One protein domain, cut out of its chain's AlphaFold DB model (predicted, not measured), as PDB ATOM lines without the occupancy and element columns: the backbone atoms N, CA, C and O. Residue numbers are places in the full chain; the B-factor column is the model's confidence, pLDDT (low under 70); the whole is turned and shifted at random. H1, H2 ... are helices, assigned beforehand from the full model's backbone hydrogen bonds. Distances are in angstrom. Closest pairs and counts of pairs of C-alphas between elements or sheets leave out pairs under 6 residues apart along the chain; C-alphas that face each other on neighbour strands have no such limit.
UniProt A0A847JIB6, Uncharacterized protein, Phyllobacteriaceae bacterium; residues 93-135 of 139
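AT A GLANCE: This is residues 93 to 135 of the 139 residues of an uncharacterized protein of Phyllobacteriaceae bacterium (UniProt A0A847JIB6). One long helix, H1, makes the long arm of a wide, flat L, and the short helix H2 makes the other arm together with the link that turns away from the end of H1. The two helices are not packed together, and the printed part, residues 93 to 135, has no core. The printed part has 43 residues with two named helices, H1 then H2, and no named strand; its class is all helix. It is extended, with a radius of gyration of the C-alphas of 17.1 A, and the C-alphas span 49 by 27 by 7 A.

IN THESE COORDINATES: H1 runs from Glu 93 to Asp 120 and measures 40.7 A from first to last C-alpha. Its C-alpha 93 is at (222.341, 222.471, 348.030) and its C-alpha 120 at (260.398, 219.977, 333.945). H2 follows at residues 127 to 133, 10.0 A long, and ends with C-alpha 133 at (264.640, 243.120, 343.098).

HOW THE PARTS SIT: H1 and H2 are apart, with no C-alpha of the one within 8 A of the other. A short link of 6 residues joins them. In H1 every O i to N i+4 pair is within hydrogen-bond range; in H2 it is 2 of 3. Residues 93 to 135 stand free: none of their C-alphas has another, 8 or more residues away along the chain, within 10 A.

THE WHOLE: The C-alphas of Ala 94 and Arg 132, the two farthest apart, are 49.7 A from each other. The printed part has no cut. The mean pLDDT of the printed part is 75.6; residues 118 to 135 are under 70, and the mean is 85 for H1 and 60 for H2.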
ATOM      1  N   GLU A  93     221.239 222.875 347.152       85.94
ATOM      2  CA  GLU A  93     222.341 222.471 348.030       85.94
ATOM      3  C   GLU A  93     223.214 221.378 347.398       85.94
ATOM      4  O   GLU A  93     224.442 221.445 347.481       85.94
ATOM      5  N   ALA A  94     222.605 220.382 346.743       85.00
ATOM      6  CA  ALA A  94     223.337 219.302 346.083       85.00
ATOM      7  C   ALA A  94     224.158 219.822 344.893       85.00
ATOM      8  O   ALA A  94     225.317 219.435 344.722       85.00
ATOM      9  N   LYS A  95     223.587 220.744 344.107       90.25
ATOM     10  CA  LYS A  95     224.286 221.416 343.002       90.25
ATOM     11  C   LYS A  95     225.428 222.297 343.503       90.25
ATOM     12  O   LYS A  95     226.544 222.169 343.008       90.25
ATOM     13  N   ALA A  96     225.190 223.113 344.530       89.88
ATOM     14  CA  ALA A  96     226.221 223.963 345.121       89.88
ATOM     15  C   ALA A  96     227.402 223.141 345.670       89.88
ATOM     16  O   ALA A  96     228.563 223.496 345.456       89.88
ATOM     17  N   ALA A  97     227.123 222.009 346.326       88.88
ATOM     18  CA  ALA A  97     228.160 221.090 346.787       88.88
ATOM     19  C   ALA A  97     228.959 220.487 345.617       88.88
ATOM     20  O   ALA A  97     230.190 220.422 345.677       88.88
ATOM     21  N   ALA A  98     228.280 220.082 344.537       88.12
ATOM     22  CA  ALA A  98     228.933 219.563 343.336       88.12
ATOM     23  C   ALA A  98     229.840 220.613 342.672       88.12
ATOM     24  O   ALA A  98     230.978 220.303 342.311       88.12
ATOM     25  N   ASP A  99     229.379 221.860 342.571       92.69
ATOM     26  CA  ASP A  99     230.153 222.968 342.010       92.69
ATOM     27  C   ASP A  99     231.395 223.283 342.852       92.69
ATOM     28  O   ASP A  99     232.486 223.461 342.305       92.69
ATOM     29  N   GLN A 100     231.272 223.272 344.184       92.69
ATOM     30  CA  GLN A 100     232.402 223.484 345.088       92.69
ATOM     31  C   GLN A 100     233.473 222.389 344.940       92.69
ATOM     32  O   GLN A 100     234.668 222.695 344.884       92.69
ATOM     33  N   ILE A 101     233.062 221.121 344.844       93.69
ATOM     34  CA  ILE A 101     233.979 219.989 344.633       93.69
ATOM     35  C   ILE A 101     234.635 220.077 343.247       93.69
ATOM     36  O   ILE A 101     235.843 219.890 343.113       93.69
ATOM     37  N   SER A 102     233.866 220.403 342.208       92.12
ATOM     38  CA  SER A 102     234.389 220.597 340.850       92.12
ATOM     39  C   SER A 102     235.432 221.719 340.805       92.12
ATOM     40  O   SER A 102     236.499 221.560 340.206       92.12
ATOM     41  N   GLY A 103     235.163 222.835 341.486       92.94
ATOM     42  CA  GLY A 103     236.092 223.954 341.614       92.94
ATOM     43  C   GLY A 103     237.397 223.575 342.317       92.94
ATOM     44  O   GLY A 103     238.473 223.913 341.820       92.94
ATOM     45  N   SER A 104     237.326 222.828 343.426       90.62
ATOM     46  CA  SER A 104     238.525 222.413 344.166       90.62
ATOM     47  C   SER A 104     239.390 221.438 343.365       90.62
ATOM     48  O   SER A 104     240.600 221.635 343.282       90.62
ATOM     49  N   ILE A 105     238.778 220.461 342.685       93.50
ATOM     50  CA  ILE A 105     239.492 219.518 341.811       93.50
ATOM     51  C   ILE A 105     240.210 220.269 340.686       93.50
ATOM     52  O   ILE A 105     241.383 220.001 340.427       93.50
ATOM     53  N   ARG A 106     239.547 221.238 340.039       91.06
ATOM     54  CA  ARG A 106     240.179 222.061 338.994       91.06
ATOM     55  C   ARG A 106     241.389 222.819 339.530       91.06
ATOM     56  O   ARG A 106     242.434 222.793 338.887       91.06
ATOM     57  N   ASN A 107     241.269 223.451 340.696       91.12
ATOM     58  CA  ASN A 107     242.380 224.181 341.300       91.12
ATOM     59  C   ASN A 107     243.562 223.254 341.622       91.12
ATOM     60  O   ASN A 107     244.689 223.538 341.229       91.12
ATOM     61  N   THR A 108     243.305 222.102 342.247       91.62
ATOM     62  CA  THR A 108     244.353 221.118 342.558       91.62
ATOM     63  C   THR A 108     245.039 220.589 341.299       91.62
ATOM     64  O   THR A 108     246.260 220.436 341.283       91.62
ATOM     65  N   LEU A 109     244.289 220.327 340.223       90.00
ATOM     66  CA  LEU A 109     244.869 219.894 338.950       90.00
ATOM     67  C   LEU A 109     245.730 220.990 338.312       90.00
ATOM     68  O   LEU A 109     246.806 220.680 337.808       90.00
ATOM     69  N   LEU A 110     245.300 222.254 338.372       87.00
ATOM     70  CA  LEU A 110     246.086 223.389 337.878       87.00
ATOM     71  C   LEU A 110     247.381 223.572 338.677       87.00
ATOM     72  O   LEU A 110     248.440 223.721 338.078       87.00
ATOM     73  N   GLU A 111     247.326 223.504 340.007       86.94
ATOM     74  CA  GLU A 111     248.511 223.583 340.874       86.94
ATOM     75  C   GLU A 111     249.476 222.420 340.627       86.94
ATOM     76  O   GLU A 111     250.688 222.623 340.520       86.94
ATOM     77  N   THR A 112     248.942 221.204 340.481       82.50
ATOM     78  CA  THR A 112     249.745 220.016 340.166       82.50
ATOM     79  C   THR A 112     250.408 220.169 338.800       82.50
ATOM     80  O   THR A 112     251.604 219.914 338.669       82.50
ATOM     81  N   TRP A 113     249.662 220.620 337.789       81.62
ATOM     82  CA  TRP A 113     250.187 220.844 336.445       81.62
ATOM     83  C   TRP A 113     251.270 221.931 336.427       81.62
ATOM     84  O   TRP A 113     252.367 221.680 335.934       81.62
ATOM     85  N   LEU A 114     251.029 223.087 337.055       80.88
ATOM     86  CA  LEU A 114     252.015 224.168 337.184       80.88
ATOM     87  C   LEU A 114     253.287 223.708 337.911       80.88
ATOM     88  O   LEU A 114     254.395 224.073 337.513       80.88
ATOM     89  N   GLY A 115     253.149 222.896 338.962       77.62
ATOM     90  CA  GLY A 115     254.281 222.338 339.699       77.62
ATOM     91  C   GLY A 115     255.112 221.353 338.873       77.62
ATOM     92  O   GLY A 115     256.341 221.363 338.963       77.62
ATOM     93  N   LEU A 116     254.461 220.525 338.049       75.56
ATOM     94  CA  LEU A 116     255.141 219.616 337.123       75.56
ATOM     95  C   LEU A 116     255.867 220.388 336.017       75.56
ATOM     96  O   LEU A 116     257.051 220.140 335.806       75.56
ATOM     97  N   GLU A 117     255.204 221.361 335.392       74.12
ATOM     98  CA  GLU A 117     255.763 222.185 334.312       74.12
ATOM     99  C   GLU A 117     256.979 222.997 334.791       74.12
ATOM    100  O   GLU A 117     258.039 222.997 334.172       74.12
ATOM    101  N   THR A 118     256.879 223.624 335.967       62.31
ATOM    102  CA  THR A 118     257.983 224.404 336.558       62.31
ATOM    103  C   THR A 118     259.196 223.524 336.891       62.31
ATOM    104  O   THR A 118     260.343 223.979 336.821       62.31
ATOM    105  N   ARG A 119     258.960 222.256 337.254       61.00
ATOM    106  CA  ARG A 119     260.012 221.277 337.552       61.00
ATOM    107  C   ARG A 119     260.671 220.742 336.281       61.00
ATOM    108  O   ARG A 119     261.887 220.571 336.287       61.00
ATOM    109  N   ASP A 120     259.897 220.500 335.224       60.47
ATOM    110  CA  ASP A 120     260.398 219.977 333.945       60.47
ATOM    111  C   ASP A 120     261.193 221.037 333.167       60.47
ATOM    112  O   ASP A 120     262.237 220.747 332.589       60.47
ATOM    113  N   ILE A 121     260.788 222.308 333.274       62.53
ATOM    114  CA  ILE A 121     261.525 223.460 332.727       62.53
ATOM    115  C   ILE A 121     262.779 223.798 333.570       62.53
ATOM    116  O   ILE A 121     263.583 224.651 333.195       62.53
ATOM    117  N   GLY A 122     263.007 223.110 334.696       50.56
ATOM    118  CA  GLY A 122     264.220 223.277 335.497       50.56
ATOM    119  C   GLY A 122     264.371 224.692 336.060       50.56
ATOM    120  O   GLY A 122     265.468 225.251 336.045       50.56
ATOM    121  N   VAL A 123     263.279 225.300 336.540       57.59
ATOM    122  CA  VAL A 123     263.312 226.666 337.084       57.59
ATOM    123  C   VAL A 123     264.145 226.696 338.370       57.59
ATOM    124  O   VAL A 123     263.658 226.461 339.476       57.59
ATOM    125  N   THR A 124     265.432 227.022 338.241       56.09
ATOM    126  CA  THR A 124     266.296 227.346 339.378       56.09
ATOM    127  C   THR A 124     265.951 228.764 339.837       56.09
ATOM    128  O   THR A 124     266.410 229.754 339.265       56.09
ATOM    129  N   SER A 125     265.094 228.896 340.848       55.72
ATOM    130  CA  SER A 125     264.803 230.203 341.440       55.72
ATOM    131  C   SER A 125     265.993 230.639 342.295       55.72
ATOM    132  O   SER A 125     266.190 230.155 343.411       55.72
ATOM    133  N   ASN A 126     266.822 231.542 341.768       53.91
ATOM    134  CA  ASN A 126     267.892 232.154 342.546       53.91
ATOM    135  C   ASN A 126     267.287 233.208 343.487       53.91
ATOM    136  O   ASN A 126     267.221 234.394 343.156       53.91
ATOM    137  N   ARG A 127     266.825 232.757 344.663       58.34
ATOM    138  CA  ARG A 127     266.200 233.599 345.703       58.34
ATOM    139  C   ARG A 127     267.017 234.853 346.034       58.34
ATOM    140  O   ARG A 127     266.428 235.900 346.249       58.34
ATOM    141  N   SER A 128     268.351 234.793 345.928       57.66
ATOM    142  CA  SER A 128     269.226 235.951 346.178       57.66
ATOM    143  C   SER A 128     269.031 237.121 345.202       57.66
ATOM    144  O   SER A 128     269.334 238.263 345.547       57.66
ATOM    145  N   VAL A 129     268.530 236.860 343.988       58.44
ATOM    146  CA  VAL A 129     268.241 237.890 342.978       58.44
ATOM    147  C   VAL A 129     266.814 238.407 343.137       58.44
ATOM    148  O   VAL A 129     266.586 239.607 343.003       58.44
ATOM    149  N   ILE A 130     265.871 237.527 343.488       62.97
ATOM    150  CA  ILE A 130     264.485 237.911 343.781       62.97
ATOM    151  C   ILE A 130     264.450 238.863 344.980       62.97
ATOM    152  O   ILE A 130     263.867 239.934 344.861       62.97
ATOM    153  N   ASP A 131     265.174 238.558 346.060       59.31
ATOM    154  CA  ASP A 131     265.261 239.413 347.256       59.31
ATOM    155  C   ASP A 131     265.933 240.776 346.981       59.31
ATOM    156  O   ASP A 131     265.658 241.774 347.653       59.31
ATOM    157  N   ARG A 132     266.793 240.840 345.953       60.22
ATOM    158  CA  ARG A 132     267.474 242.068 345.516       60.22
ATOM    159  C   ARG A 132     266.573 242.964 344.656       60.22
ATOM    160  O   ARG A 132     266.732 244.178 344.686       60.22
ATOM    161  N   VAL A 133     265.621 242.385 343.922       61.16
ATOM    162  CA  VAL A 133     264.640 243.120 343.098       61.16
ATOM    163  C   VAL A 133     263.394 243.505 343.905       61.16
ATOM    164  O   VAL A 133     262.818 244.562 343.662       61.16
ATOM    165  N   THR A 134     263.001 242.711 344.906       67.44
ATOM    166  CA  THR A 134     261.868 243.013 345.804       67.44
ATOM    167  C   THR A 134     262.217 243.989 346.933       67.44
ATOM    168  O   THR A 134     261.368 244.296 347.766       67.44
ATOM    169  N   GLY A 135     263.440 244.534 346.948       57.12
ATOM    170  CA  GLY A 135     263.824 245.630 347.840       57.12
ATOM    171  C   GLY A 135     264.015 245.232 349.307       57.12
ATOM    172  O   GLY A 135     263.986 246.102 350.176       57.12
TER     173      GLY A 135